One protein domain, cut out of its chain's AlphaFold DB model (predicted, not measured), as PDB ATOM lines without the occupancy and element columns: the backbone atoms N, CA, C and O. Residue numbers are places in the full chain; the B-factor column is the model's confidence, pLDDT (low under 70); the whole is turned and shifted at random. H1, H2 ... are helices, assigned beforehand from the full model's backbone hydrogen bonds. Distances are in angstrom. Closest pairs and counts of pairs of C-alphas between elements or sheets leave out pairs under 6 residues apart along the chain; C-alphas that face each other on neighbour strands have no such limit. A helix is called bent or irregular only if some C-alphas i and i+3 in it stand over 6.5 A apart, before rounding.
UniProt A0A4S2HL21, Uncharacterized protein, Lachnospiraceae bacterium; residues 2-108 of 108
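This is residues 2 to 108 of the 108 residues of an uncharacterized protein of Lachnospiraceae bacterium (UniProt A0A4S2HL21). The model is a long helical hairpin, H2 running one way and H3 back beside it, with the shorter bent helix H1 folded along one end of it. At that end H1a, H2 and H3 make a three-helix bundle, up and down, each running against the one before it in the chain, while the other end has H2 and H3 alone. The printed part has 107 residues with three named helices, in the order H1, H2, H3, and no named strand; the class is all helix. The whole is extended, a rod spanning 68 by 20 by 18 A, with a radius of gyration of the C-alphas of 20.1 A.

H1 covers residues 2 to 23 and by its hydrogen bonds was assigned as one helix, but it is bent: C-alphas 13 and 16 are 7.0 A apart. Its arm H1a, residues 2 to 13, begins with C-alpha 2 at (145.745, 225.474, 144.807) and is 16.7 A long from first to last C-alpha. Its arm H1b, residues 16 to 23, is 10.8 A long. H2, residues 28 to 67, measures 59.3 A and begins with C-alpha 28 at (160.124, 235.252, 123.538). H2 is neither bent nor irregular, but only just: C-alphas 43 and 46 are 6.0 A apart. H3, residues 73 to 106, measures 48.3 A and ends with C-alpha 106 at (151.389, 233.304, 127.493).

H2 and H3 form a helical hairpin and touch, at a shallow tilt of 18 degrees, opposite ways; their closest C-alphas, those of His 36 and Ala 99, are 6.2 A apart. H1a touches H3, which meets it with residues 94 to 106 alone; the closest C-alphas, of Gly 11 and Tyr 102, are 5.4 A apart, and the two run the same way at a shallow tilt of 14 degrees. H1a and H2 are close but not clearly touching, with the closest C-alphas, of Gln 7 and Ile 39, 7.7 A apart. H1a and H1b stand at a steep tilt of 53 degrees. H1b and H3 only just touch, with 3 pairs of C-alphas within 8 A, through residue 106 of H3 alone; the closest C-alphas, of Phe 18 and Val 106, are 6.7 A apart. In H1a, H1b and H3 every O i to N i+4 pair is within hydrogen-bond range; in H2 33 of 36 are.

The C-alphas farthest apart, of Lys 23 and Gly 69, are 67.9 A apart. The printed part has no cut, and both links, H1 to H2 and H2 to H3, are tight. The mean pLDDT of the printed part is 91.4, and no printed residue is under 70.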
ATOM      1  N   VAL A   2     146.204 224.063 144.853       87.62
ATOM      2  CA  VAL A   2     145.745 225.474 144.807       87.62
ATOM      3  C   VAL A   2     146.689 226.392 144.015       87.62
ATOM      4  O   VAL A   2     146.233 227.108 143.133       87.62
ATOM      5  N   ILE A   3     148.005 226.313 144.263       89.12
ATOM      6  CA  ILE A   3     149.005 227.140 143.559       89.12
ATOM      7  C   ILE A   3     148.995 226.870 142.050       89.12
ATOM      8  O   ILE A   3     149.023 227.810 141.270       89.12
ATOM      9  N   TYR A   4     148.891 225.604 141.635       89.38
ATOM     10  CA  TYR A   4     148.802 225.245 140.217       89.38
ATOM     11  C   TYR A   4     147.620 225.948 139.550       89.38
ATOM     12  O   TYR A   4     147.817 226.696 138.601       89.38
ATOM     13  N   TYR A   5     146.409 225.773 140.084       90.62
ATOM     14  CA  TYR A   5     145.218 226.394 139.503       90.62
ATOM     15  C   TYR A   5     145.309 227.917 139.491       90.62
ATOM     16  O   TYR A   5     144.992 228.532 138.479       90.62
ATOM     17  N   LYS A   6     145.795 228.514 140.585       92.38
ATOM     18  CA  LYS A   6     145.986 229.960 140.681       92.38
ATOM     19  C   LYS A   6     146.907 230.477 139.572       92.38
ATOM     20  O   LYS A   6     146.524 231.389 138.852       92.38
ATOM     21  N   GLN A   7     148.065 229.848 139.395       92.75
ATOM     22  CA  GLN A   7     149.057 230.259 138.403       92.75
ATOM     23  C   GLN A   7     148.559 230.077 136.974       92.75
ATOM     24  O   GLN A   7     148.824 230.916 136.125       92.75
ATOM     25  N   ILE A   8     147.808 229.010 136.691       91.44
ATOM     26  CA  ILE A   8     147.189 228.848 135.374       91.44
ATOM     27  C   ILE A   8     146.202 229.989 135.098       91.44
ATOM     28  O   ILE A   8     146.254 230.579 134.022       91.44
ATOM     29  N   THR A   9     145.343 230.332 136.061       92.25
ATOM     30  CA  THR A   9     144.392 231.447 135.927       92.25
ATOM     31  C   THR A   9     145.100 232.793 135.756       92.25
ATOM     32  O   THR A   9     144.714 233.568 134.883       92.25
ATOM     33  N   GLU A  10     146.157 233.055 136.530       91.31
ATOM     34  CA  GLU A  10     147.004 234.248 136.372       91.31
ATOM     35  C   GLU A  10     147.642 234.289 134.979       91.31
ATOM     36  O   GLU A  10     147.509 235.289 134.288       91.31
ATOM     37  N   GLY A  11     148.180 233.173 134.476       90.81
ATOM     38  CA  GLY A  11     148.756 233.113 133.129       90.81
ATOM     39  C   GLY A  11     147.770 233.448 132.007       90.81
ATOM     40  O   GLY A  11     148.159 234.045 131.004       90.81
ATOM     41  N   TYR A  12     146.482 233.119 132.166       92.56
ATOM     42  CA  TYR A  12     145.445 233.565 131.228       92.56
ATOM     43  C   TYR A  12     145.181 235.071 131.316       92.56
ATOM     44  O   TYR A  12     144.989 235.707 130.280       92.56
ATOM     45  N   SER A  13     145.182 235.632 132.526       91.56
ATOM     46  CA  SER A  13     145.020 237.071 132.757       91.56
ATOM     47  C   SER A  13     146.214 237.873 132.222       91.56
ATOM     48  O   SER A  13     146.037 238.927 131.613       91.56
ATOM     49  N   ASP A  14     147.429 237.354 132.392       92.19
ATOM     50  CA  ASP A  14     148.675 238.046 132.054       92.19
ATOM     51  C   ASP A  14     149.029 237.967 130.567       92.19
ATOM     52  O   ASP A  14     149.827 238.771 130.079       92.19
ATOM     53  N   ARG A  15     148.409 237.045 129.817       90.69
ATOM     54  CA  ARG A  15     148.658 236.837 128.381       90.69
ATOM     55  C   ARG A  15     148.630 238.141 127.581       90.69
ATOM     56  O   ARG A  15     149.543 238.386 126.798       90.69
ATOM     57  N   TYR A  16     147.623 238.987 127.802       91.81
ATOM     58  CA  TYR A  16     147.507 240.269 127.099       91.81
ATOM     59  C   TYR A  16     148.690 241.201 127.401       91.81
ATOM     60  O   TYR A  16     149.260 241.800 126.491       91.81
ATOM     61  N   ASN A  17     149.103 241.291 128.667       91.75
ATOM     62  CA  ASN A  17     150.206 242.159 129.080       91.75
ATOM     63  C   ASN A  17     151.535 241.709 128.464       91.75
ATOM     64  O   ASN A  17     152.294 242.535 127.962       91.75
ATOM     65  N   PHE A  18     151.795 240.402 128.433       91.38
ATOM     66  CA  PHE A  18     152.987 239.853 127.785       91.38
ATOM     67  C   PHE A  18     152.973 240.030 126.261       91.38
ATOM     68  O   PHE A  18     154.022 240.297 125.677       91.38
ATOM     69  N   GLU A  19     151.808 239.952 125.611       91.81
ATOM     70  CA  GLU A  19     151.675 240.270 124.183       91.81
ATOM     71  C   GLU A  19     152.032 241.740 123.900       91.81
ATOM     72  O   GLU A  19     152.730 242.047 122.932       91.81
ATOM     73  N   VAL A  20     151.604 242.663 124.769       92.38
ATOM     74  CA  VAL A  20     151.988 244.081 124.684       92.38
ATOM     75  C   VAL A  20     153.495 244.252 124.891       92.38
ATOM     76  O   VAL A  20     154.130 244.950 124.106       92.38
ATOM     77  N   MET A  21     154.094 243.582 125.880       92.19
ATOM     78  CA  MET A  21     155.545 243.642 126.114       92.19
ATOM     79  C   MET A  21     156.347 243.151 124.900       92.19
ATOM     80  O   MET A  21     157.348 243.771 124.543       92.19
ATOM     81  N   GLN A  22     155.879 242.107 124.209       91.94
ATOM     82  CA  GLN A  22     156.502 241.650 122.961       91.94
ATOM     83  C   GLN A  22     156.431 242.706 121.851       91.94
ATOM     84  O   GLN A  22     157.413 242.925 121.147       91.94
ATOM     85  N   LYS A  23     155.303 243.420 121.718       91.75
ATOM     86  CA  LYS A  23     155.156 244.521 120.745       91.75
ATOM     87  C   LYS A  23     156.073 245.711 121.042       91.75
ATOM     88  O   LYS A  23     156.412 246.452 120.125       91.75
ATOM     89  N   VAL A  24     156.470 245.890 122.302       93.75
ATOM     90  CA  VAL A  24     157.369 246.967 122.753       93.75
ATOM     91  C   VAL A  24     158.852 246.548 122.695       93.75
ATOM     92  O   VAL A  24     159.728 247.387 122.883       93.75
ATOM     93  N   GLY A  25     159.152 245.288 122.350       91.81
ATOM     94  CA  GLY A  25     160.509 244.829 122.026       91.81
ATOM     95  C   GLY A  25     161.040 243.670 122.869       91.81
ATOM     96  O   GLY A  25     162.201 243.308 122.700       91.81
ATOM     97  N   LEU A  26     160.226 243.085 123.754       92.50
ATOM     98  CA  LEU A  26     160.635 241.934 124.557       92.50
ATOM     99  C   LEU A  26     160.655 240.652 123.708       92.50
ATOM    100  O   LEU A  26     159.644 240.294 123.094       92.50
ATOM    101  N   ASP A  27     161.771 239.924 123.689       91.56
ATOM    102  CA  ASP A  27     161.847 238.662 122.945       91.56
ATOM    103  C   ASP A  27     161.142 237.508 123.689       91.56
ATOM    104  O   ASP A  27     160.959 237.514 124.911       91.56
ATOM    105  N   ARG A  28     160.758 236.453 122.961       87.25
ATOM    106  CA  ARG A  28     160.124 235.252 123.538       87.25
ATOM    107  C   ARG A  28     160.983 234.587 124.619       87.25
ATOM    108  O   ARG A  28     160.429 234.049 125.582       87.25
ATOM    109  N   ASN A  29     162.309 234.634 124.495       89.69
ATOM    110  CA  ASN A  29     163.212 234.078 125.505       89.69
ATOM    111  C   ASN A  29     163.163 234.865 126.820       89.69
ATOM    112  O   ASN A  29     163.180 234.266 127.896       89.69
ATOM    113  N   GLU A  30     163.042 236.190 126.743       90.94
ATOM    114  CA  GLU A  30     162.910 237.054 127.916       90.94
ATOM    115  C   GLU A  30     161.571 236.823 128.620       90.94
ATOM    116  O   GLU A  30     161.545 236.651 129.839       90.94
ATOM    117  N   VAL A  31     160.475 236.696 127.858       89.81
ATOM    118  CA  VAL A  31     159.163 236.296 128.397       89.81
ATOM    119  C   VAL A  31     159.274 234.979 129.163       89.81
ATOM    120  O   VAL A  31     158.849 234.886 130.316       89.81
ATOM    121  N   SER A  32     159.887 233.960 128.555       88.88
ATOM    122  CA  SER A  32     160.056 232.662 129.207       88.88
ATOM    123  C   SER A  32     160.891 232.770 130.487       88.88
ATOM    124  O   SER A  32     160.528 232.182 131.507       88.88
ATOM    125  N   ALA A  33     161.974 233.549 130.477       91.31
ATOM    126  CA  ALA A  33     162.824 233.749 131.649       91.31
ATOM    127  C   ALA A  33     162.077 234.433 132.810       91.31
ATOM    128  O   ALA A  33     162.227 234.014 133.964       91.31
ATOM    129  N   ILE A  34     161.244 235.438 132.516       91.19
ATOM    130  CA  ILE A  34     160.404 236.126 133.509       91.19
ATOM    131  C   ILE A  34     159.424 235.137 134.146       91.19
ATOM    132  O   ILE A  34     159.416 234.992 135.370       91.19
ATOM    133  N   VAL A  35     158.691 234.377 133.326       89.56
ATOM    134  CA  VAL A  35     157.727 233.364 133.786       89.56
ATOM    135  C   VAL A  35     158.392 232.322 134.689       89.56
ATOM    136  O   VAL A  35     157.899 232.016 135.775       89.56
ATOM    137  N   HIS A  36     159.553 231.791 134.292       89.69
ATOM    138  CA  HIS A  36     160.269 230.808 135.108       89.69
ATOM    139  C   HIS A  36     160.725 231.387 136.450       89.69
ATOM    140  O   HIS A  36     160.684 230.680 137.462       89.69
ATOM    141  N   LYS A  37     161.158 232.654 136.483       91.25
ATOM    142  CA  LYS A  37     161.579 233.331 137.716       91.25
ATOM    143  C   LYS A  37     160.403 233.548 138.667       91.25
ATOM    144  O   LYS A  37     160.554 233.310 139.870       91.25
ATOM    145  N   GLU A  38     159.260 233.969 138.143       91.62
ATOM    146  CA  GLU A  38     158.046 234.214 138.919       91.62
ATOM    147  C   GLU A  38     157.518 232.921 139.542       91.62
ATOM    148  O   GLU A  38     157.468 232.793 140.770       91.62
ATOM    149  N   ILE A  39     157.263 231.914 138.703       91.88
ATOM    150  CA  ILE A  39     156.743 230.617 139.143       91.88
ATOM    151  C   ILE A  39     157.713 229.973 140.136       91.88
ATOM    152  O   ILE A  39     157.293 229.449 141.165       91.88
ATOM    153  N   ARG A  40     159.031 230.057 139.899       90.75
ATOM    154  CA  ARG A  40     160.025 229.520 140.842       90.75
ATOM    155  C   ARG A  40     159.907 230.176 142.209       90.75
ATOM    156  O   ARG A  40     159.948 229.472 143.209       90.75
ATOM    157  N   THR A  41     159.758 231.494 142.265       90.69
ATOM    158  CA  THR A  41     159.667 232.220 143.537       90.69
ATOM    159  C   THR A  41     158.403 231.827 144.301       90.69
ATOM    160  O   THR A  41     158.470 231.538 145.497       90.69
ATOM    161  N   MET A  42     157.267 231.727 143.606       90.69
ATOM    162  CA  MET A  42     155.985 231.384 144.225       90.69
ATOM    163  C   MET A  42     155.896 229.925 144.690       90.69
ATOM    164  O   MET A  42     155.199 229.641 145.662       90.69
ATOM    165  N   PHE A  43     156.617 229.007 144.042       88.69
ATOM    166  CA  PHE A  43     156.701 227.603 144.458       88.69
ATOM    167  C   PHE A  43     157.787 227.365 145.521       88.69
ATOM    168  O   PHE A  43     157.577 226.619 146.475       88.69
ATOM    169  N   PHE A  44     158.958 227.990 145.410       88.75
ATOM    170  CA  PHE A  44     160.067 227.697 146.322       88.75
ATOM    171  C   PHE A  44     159.822 228.231 147.739       88.75
ATOM    172  O   PHE A  44     160.190 227.580 148.716       88.75
ATOM    173  N   LEU A  45     159.149 229.379 147.867       92.12
ATOM    174  CA  LEU A  45     158.871 229.993 149.166       92.12
ATOM    175  C   LEU A  45     158.019 229.087 150.090       92.12
ATOM    176  O   LEU A  45     158.461 228.821 151.210       92.12
ATOM    177  N   PRO A  46     156.863 228.535 149.664       91.12
ATOM    178  CA  PRO A  46     156.114 227.574 150.477       91.12
ATOM    179  C   PRO A  46     156.906 226.314 150.838       91.12
ATOM    180  O   PRO A  46     156.756 225.802 151.947       91.12
ATOM    181  N   LEU A  47     157.750 225.811 149.928       90.62
ATOM    182  CA  LEU A  47     158.579 224.633 150.187       90.62
ATOM    183  C   LEU A  47     159.595 224.900 151.309       90.62
ATOM    184  O   LEU A  47     159.722 224.086 152.220       90.62
ATOM    185  N   LEU A  48     160.266 226.056 151.287       91.94
ATOM    186  CA  LEU A  48     161.182 226.465 152.357       91.94
ATOM    187  C   LEU A  48     160.472 226.554 153.710       91.94
ATOM    188  O   LEU A  48     160.968 226.024 154.705       91.94
ATOM    189  N   ILE A  49     159.295 227.183 153.742       94.62
ATOM    190  CA  ILE A  49     158.498 227.310 154.966       94.62
ATOM    191  C   ILE A  49     158.111 225.924 155.497       94.62
ATOM    192  O   ILE A  49     158.220 225.684 156.698       94.62
ATOM    193  N   ALA A  50     157.721 224.995 154.620       92.81
ATOM    194  CA  ALA A  50     157.379 223.630 155.010       92.81
ATOM    195  C   ALA A  50     158.569 222.880 155.634       92.81
ATOM    196  O   ALA A  50     158.399 222.205 156.647       92.81
ATOM    197  N   VAL A  51     159.779 223.034 155.081       91.69
ATOM    198  CA  VAL A  51     161.000 222.417 155.632       91.69
ATOM    199  C   VAL A  51     161.342 222.988 157.009       91.69
ATOM    200  O   VAL A  51     161.622 222.225 157.932       91.69
ATOM    201  N   ILE A  52     161.276 224.313 157.177       95.19
ATOM    202  CA  ILE A  52     161.516 224.967 158.475       95.19
ATOM    203  C   ILE A  52     160.476 224.503 159.501       95.19
ATOM    204  O   ILE A  52     160.829 224.123 160.617       95.19
ATOM    205  N   HIS A  53     159.200 224.485 159.115       95.00
ATOM    206  CA  HIS A  53     158.114 224.029 159.978       95.00
ATOM    207  C   HIS A  53     158.304 222.569 160.409       95.00
ATOM    208  O   HIS A  53     158.147 222.248 161.587       95.00
ATOM    209  N   LEU A  54     158.713 221.695 159.482       94.31
ATOM    210  CA  LEU A  54     159.021 220.297 159.774       94.31
ATOM    211  C   LEU A  54     160.190 220.163 160.757       94.31
ATOM    212  O   LEU A  54     160.091 219.383 161.701       94.31
ATOM    213  N   ALA A  55     161.269 220.928 160.579       92.12
ATOM    214  CA  ALA A  55     162.426 220.886 161.474       92.12
ATOM    215  C   ALA A  55     162.049 221.245 162.922       92.12
ATOM    216  O   ALA A  55     162.436 220.544 163.857       92.12
ATOM    217  N   VAL A  56     161.237 222.291 163.108       95.44
ATOM    218  CA  VAL A  56     160.734 222.689 164.434       95.44
ATOM    219  C   VAL A  56     159.783 221.631 165.003       95.44
ATOM    220  O   VAL A  56     159.862 221.293 166.184       95.44
ATOM    221  N   SER A  57     158.905 221.068 164.170       94.81
ATOM    222  CA  SER A  57     157.966 220.023 164.586       94.81
ATOM    223  C   SER A  57     158.683 218.752 165.054       94.81
ATOM    224  O   SER A  57     158.309 218.184 166.080       94.81
ATOM    225  N   LEU A  58     159.764 218.344 164.375       93.50
ATOM    226  CA  LEU A  58     160.552 217.168 164.752       93.50
ATOM    227  C   LEU A  58     161.142 217.275 166.158       93.50
ATOM    228  O   LEU A  58     161.152 216.280 166.878       93.50
ATOM    229  N   TYR A  59     161.573 218.468 166.572       92.12
ATOM    230  CA  TYR A  59     162.041 218.697 167.938       92.12
ATOM    231  C   TYR A  59     160.931 218.437 168.970       92.12
ATOM    232  O   TYR A  59     161.126 217.675 169.918       92.12
ATOM    233  N   ALA A  60     159.743 219.011 168.761       93.69
ATOM    234  CA  ALA A  60     158.607 218.822 169.664       93.69
ATOM    235  C   ALA A  60     158.134 217.356 169.710       93.69
ATOM    236  O   ALA A  60     157.867 216.820 170.786       93.69
ATOM    237  N   VAL A  61     158.077 216.686 168.554       93.19
ATOM    238  CA  VAL A  61     157.694 215.269 168.450       93.19
ATOM    239  C   VAL A  61     158.718 214.364 169.137       93.19
ATOM    240  O   VAL A  61     158.322 213.446 169.850       93.19
ATOM    241  N   ALA A  62     160.019 214.632 168.987       92.75
ATOM    242  CA  ALA A  62     161.068 213.867 169.659       92.75
ATOM    243  C   ALA A  62     160.960 213.963 171.190       92.75
ATOM    244  O   ALA A  62     161.066 212.946 171.875       92.75
ATOM    245  N   MET A  63     160.683 215.161 171.723       91.75
ATOM    246  CA  MET A  63     160.456 215.362 173.161       91.75
ATOM    247  C   MET A  63     159.242 214.577 173.664       91.75
ATOM    248  O   MET A  63     159.319 213.921 174.701       91.75
ATOM    249  N   LEU A  64     158.135 214.604 172.919       93.38
ATOM    250  CA  LEU A  64     156.927 213.862 173.267       93.38
ATOM    251  C   LEU A  64     157.189 212.349 173.263       93.38
ATOM    252  O   LEU A  64     156.859 211.670 174.229       93.38
ATOM    253  N   LEU A  65     157.828 211.821 172.216       92.69
ATOM    254  CA  LEU A  65     158.156 210.396 172.104       92.69
ATOM    255  C   LEU A  65     159.083 209.912 173.227       92.69
ATOM    256  O   LEU A  65     158.895 208.807 173.737       92.69
ATOM    257  N   ALA A  66     160.027 210.750 173.668       91.25
ATOM    258  CA  ALA A  66     160.903 210.436 174.793       91.25
ATOM    259  C   ALA A  66     160.130 210.227 176.111       91.25
ATOM    260  O   ALA A  66     160.488 209.333 176.876       91.25
ATOM    261  N   VAL A  67     159.039 210.970 176.349       93.31
ATOM    262  CA  VAL A  67     158.162 210.776 177.527       93.31
ATOM    263  C   VAL A  67     157.499 209.395 177.516       93.31
ATOM    264  O   VAL A  67     157.322 208.787 178.568       93.31
ATOM    265  N   PHE A  68     157.191 208.858 176.335       91.44
ATOM    266  CA  PHE A  68     156.652 207.504 176.170       91.44
ATOM    267  C   PHE A  68     157.736 206.411 176.140       91.44
ATOM    268  O   PHE A  68     157.434 205.255 175.855       91.44
ATOM    269  N   GLY A  69     159.002 206.756 176.410       89.94
ATOM    270  CA  GLY A  69     160.133 205.824 176.360       89.94
ATOM    271  C   GLY A  69     160.575 205.449 174.941       89.94
ATOM    272  O   GLY A  69     161.410 204.561 174.769       89.94
ATOM    273  N   LEU A  70     160.047 206.119 173.911       86.00
ATOM    274  CA  LEU A  70     160.349 205.843 172.511       86.00
ATOM    275  C   LEU A  70     161.494 206.746 172.027       86.00
ATOM    276  O   LEU A  70     161.292 207.782 171.400       86.00
ATOM    277  N   THR A  71     162.730 206.354 172.330       86.25
ATOM    278  CA  THR A  71     163.937 207.168 172.080       86.25
ATOM    279  C   THR A  71     164.628 206.874 170.746       86.25
ATOM    280  O   THR A  71     165.730 207.363 170.495       86.25
ATOM    281  N   ASN A  72     164.007 206.088 169.859       89.56
ATOM    282  CA  ASN A  72     164.594 205.754 168.562       89.56
ATOM    283  C   ASN A  72     164.494 206.935 167.577       89.56
ATOM    284  O   ASN A  72     163.637 206.979 166.693       89.56
ATOM    285  N   VAL A  73     165.408 207.895 167.733       88.06
ATOM    286  CA  VAL A  73     165.523 209.091 166.883       88.06
ATOM    287  C   VAL A  73     165.810 208.719 165.426       88.06
ATOM    288  O   VAL A  73     165.343 209.397 164.514       88.06
ATOM    289  N   LEU A  74     166.524 207.615 165.185       91.06
ATOM    290  CA  LEU A  74     166.846 207.163 163.832       91.06
ATOM    291  C   LEU A  74     165.577 206.780 163.056       91.06
ATOM    292  O   LEU A  74     165.408 207.195 161.912       91.06
ATOM    293  N   ALA A  75     164.659 206.047 163.694       92.00
ATOM    294  CA  ALA A  75     163.371 205.693 163.105       92.00
ATOM    295  C   ALA A  75     162.525 206.941 162.801       92.00
ATOM    296  O   ALA A  75     161.953 207.049 161.715       92.00
ATOM    297  N   LEU A  76     162.501 207.918 163.717       91.56
ATOM    298  CA  LEU A  76     161.810 209.194 163.508       91.56
ATOM    299  C   LEU A  76     162.369 209.949 162.292       91.56
ATOM    300  O   LEU A  76     161.602 210.388 161.434       91.56
ATOM    301  N   LEU A  77     163.697 210.067 162.186       92.56
ATOM    302  CA  LEU A  77     164.360 210.759 161.079       92.56
ATOM    303  C   LEU A  77     164.164 210.043 159.737       92.56
ATOM    304  O   LEU A  77     163.936 210.706 158.725       92.56
ATOM    305  N   LEU A  78     164.210 208.709 159.705       95.06
ATOM    306  CA  LEU A  78     163.965 207.930 158.485       95.06
ATOM    307  C   LEU A  78     162.529 208.107 157.981       95.06
ATOM    308  O   LEU A  78     162.321 208.393 156.802       95.06
ATOM    309  N   CYS A  79     161.536 208.012 158.867       93.12
ATOM    310  CA  CYS A  79     160.139 208.238 158.497       93.12
ATOM    311  C   CYS A  79     159.911 209.674 158.003       93.12
ATOM    312  O   CYS A  79     159.332 209.882 156.935       93.12
ATOM    313  N   ALA A  80     160.413 210.665 158.745       93.69
ATOM    314  CA  ALA A  80     160.254 212.071 158.394       93.69
ATOM    315  C   ALA A  80     160.935 212.420 157.067       93.69
ATOM    316  O   ALA A  80     160.331 213.075 156.218       93.69
ATOM    317  N   SER A  81     162.169 211.953 156.854       94.19
ATOM    318  CA  SER A  81     162.903 212.185 155.605       94.19
ATOM    319  C   SER A  81     162.229 211.514 154.410       94.19
ATOM    320  O   SER A  81     162.099 212.148 153.368       94.19
ATOM    321  N   THR A  82     161.715 210.289 154.566       95.75
ATOM    322  CA  THR A  82     161.003 209.572 153.496       95.75
ATOM    323  C   THR A  82     159.764 210.341 153.031       95.75
ATOM    324  O   THR A  82     159.578 210.562 151.833       95.75
ATOM    325  N   ILE A  83     158.934 210.809 153.969       93.75
ATOM    326  CA  ILE A  83     157.725 211.582 153.646       93.75
ATOM    327  C   ILE A  83     158.100 212.939 153.037       93.75
ATOM    328  O   ILE A  83     157.492 213.367 152.053       93.75
ATOM    329  N   SER A  84     159.121 213.603 153.582       93.69
ATOM    330  CA  SER A  84     159.574 214.908 153.094       93.69
ATOM    331  C   SER A  84     160.150 214.825 151.674       93.69
ATOM    332  O   SER A  84     159.855 215.677 150.836       93.69
ATOM    333  N   LEU A  85     160.885 213.754 151.353       94.56
ATOM    334  CA  LEU A  85     161.374 213.472 150.000       94.56
ATOM    335  C   LEU A  85     160.228 213.232 149.015       94.56
ATOM    336  O   LEU A  85     160.238 213.799 147.923       94.56
ATOM    337  N   LEU A  86     159.223 212.442 149.403       95.44
ATOM    338  CA  LEU A  86     158.043 212.212 148.568       95.44
ATOM    339  C   LEU A  86     157.291 213.522 148.296       95.44
ATOM    340  O   LEU A  86     156.922 213.806 147.155       95.44
ATOM    341  N   PHE A  87     157.104 214.345 149.330       93.12
ATOM    342  CA  PHE A  87     156.489 215.661 149.194       93.12
ATOM    343  C   PHE A  87     157.291 216.560 148.249       93.12
ATOM    344  O   PHE A  87     156.719 217.118 147.313       93.12
ATOM    345  N   ALA A  88     158.609 216.661 148.443       92.38
ATOM    346  CA  ALA A  88     159.490 217.455 147.592       92.38
ATOM    347  C   ALA A  88     159.447 216.989 146.129       92.38
ATOM    348  O   ALA A  88     159.353 217.820 145.226       92.38
ATOM    349  N   PHE A  89     159.436 215.676 145.884       94.44
ATOM    350  CA  PHE A  89     159.319 215.110 144.542       94.44
ATOM    351  C   PHE A  89     158.018 215.539 143.849       94.44
ATOM    352  O   PHE A  89     158.056 216.093 142.748       94.44
ATOM    353  N   ILE A  90     156.871 215.361 144.514       92.75
ATOM    354  CA  ILE A  90     155.568 215.805 143.992       92.75
ATOM    355  C   ILE A  90     155.598 217.315 143.723       92.75
ATOM    356  O   ILE A  90     155.111 217.782 142.692       92.75
ATOM    357  N   TYR A  91     156.206 218.085 144.623       91.12
ATOM    358  CA  TYR A  91     156.295 219.535 144.512       91.12
ATOM    359  C   TYR A  91     157.100 219.986 143.282       91.12
ATOM    360  O   TYR A  91     156.677 220.886 142.554       91.12
ATOM    361  N   VAL A  92     158.222 219.320 143.000       91.25
ATOM    362  CA  VAL A  92     159.054 219.570 141.814       91.25
ATOM    363  C   VAL A  92     158.301 219.232 140.523       91.25
ATOM    364  O   VAL A  92     158.310 220.025 139.580       91.25
ATOM    365  N   VAL A  93     157.584 218.104 140.480       93.38
ATOM    366  CA  VAL A  93     156.743 217.738 139.322       93.38
ATOM    367  C   VAL A  93     155.668 218.797 139.061       93.38
ATOM    368  O   VAL A  93     155.416 219.173 137.909       93.38
ATOM    369  N   MET A  94     155.062 219.325 140.126       92.00
ATOM    370  CA  MET A  94     154.072 220.396 140.026       92.00
ATOM    371  C   MET A  94     154.681 221.702 139.512       92.00
ATOM    372  O   MET A  94     154.059 222.359 138.675       92.00
ATOM    373  N   TYR A  95     155.891 222.062 139.949       91.69
ATOM    374  CA  TYR A  95     156.608 223.230 139.437       91.69
ATOM    375  C   TYR A  95     156.802 223.145 137.917       91.69
ATOM    376  O   TYR A  95     156.360 224.038 137.192       91.69
ATOM    377  N   PHE A  96     157.377 222.045 137.415       90.88
ATOM    378  CA  PHE A  96     157.620 221.882 135.976       90.88
ATOM    379  C   PHE A  96     156.323 221.871 135.162       90.88
ATOM    380  O   PHE A  96     156.244 222.510 134.111       90.88
ATOM    381  N   SER A  97     155.287 221.193 135.663       92.56
ATOM    382  CA  SER A  97     153.962 221.177 135.028       92.56
ATOM    383  C   SER A  97     153.360 222.581 134.919       92.56
ATOM    384  O   SER A  97     152.820 222.947 133.870       92.56
ATOM    385  N   THR A  98     153.487 223.386 135.978       92.94
ATOM    386  CA  THR A  98     152.963 224.758 136.020       92.94
ATOM    387  C   THR A  98     153.742 225.666 135.080       92.94
ATOM    388  O   THR A  98     153.135 226.313 134.232       92.94
ATOM    389  N   ALA A  99     155.076 225.652 135.156       89.94
ATOM    390  CA  ALA A  99     155.943 226.479 134.317       89.94
ATOM    391  C   ALA A  99     155.720 226.218 132.824       89.94
ATOM    392  O   ALA A  99     155.508 227.152 132.048       89.94
ATOM    393  N   LYS A 100     155.664 224.942 132.429       91.12
ATOM    394  CA  LYS A 100     155.395 224.547 131.043       91.12
ATOM    395  C   LYS A 100     154.031 225.043 130.559       91.12
ATOM    396  O   LYS A 100     153.920 225.539 129.438       91.12
ATOM    397  N   THR A 101     152.996 224.895 131.382       92.00
ATOM    398  CA  THR A 101     151.625 225.259 131.000       92.00
ATOM    399  C   THR A 101     151.446 226.773 130.947       92.00
ATOM    400  O   THR A 101     150.910 227.273 129.964       92.00
ATOM    401  N   TYR A 102     151.966 227.506 131.931       92.06
ATOM    402  CA  TYR A 102     151.935 228.968 131.954       92.06
ATOM    403  C   TYR A 102     152.654 229.551 130.733       92.06
ATOM    404  O   TYR A 102     152.078 230.340 129.989       92.06
ATOM    405  N   CYS A 103     153.881 229.093 130.449       88.25
ATOM    406  CA  CYS A 103     154.646 229.554 129.289       88.25
ATOM    407  C   CYS A 103     153.891 229.272 127.975       88.25
ATOM    408  O   CYS A 103     153.869 230.110 127.076       88.25
ATOM    409  N   LYS A 104     153.211 228.119 127.872       89.50
ATOM    410  CA  LYS A 104     152.362 227.777 126.719       89.50
ATOM    411  C   LYS A 104     151.130 228.682 126.590       89.50
ATOM    412  O   LYS A 104     150.707 228.924 125.465       89.50
ATOM    413  N   ILE A 105     150.535 229.132 127.694       89.19
ATOM    414  CA  ILE A 105     149.376 230.040 127.678       89.19
ATOM    415  C   ILE A 105     149.800 231.436 127.222       89.19
ATOM    416  O   ILE A 105     149.143 232.014 126.363       89.19
ATOM    417  N   VAL A 106     150.912 231.941 127.756       86.12
ATOM    418  CA  VAL A 106     151.389 233.304 127.493       86.12
ATOM    419  C   VAL A 106     152.016 233.468 126.105       86.12
ATOM    420  O   VAL A 106     151.848 234.505 125.479       86.12
ATOM    421  N   MET A 107     152.731 232.461 125.596       78.81
ATOM    422  CA  MET A 107     153.417 232.550 124.293       78.81
ATOM    423  C   MET A 107     152.546 232.168 123.085       78.81
ATOM    424  O   MET A 107     153.052 232.144 121.954       78.81
ATOM    425  N   ARG A 108     151.284 231.807 123.326       73.12
ATOM    426  CA  ARG A 108     150.287 231.496 122.300       73.12
ATOM    427  C   ARG A 108     149.483 232.735 121.963       73.12
ATOM    428  O   ARG A 108     149.000 232.823 120.820       73.12
TER     429      ARG A 108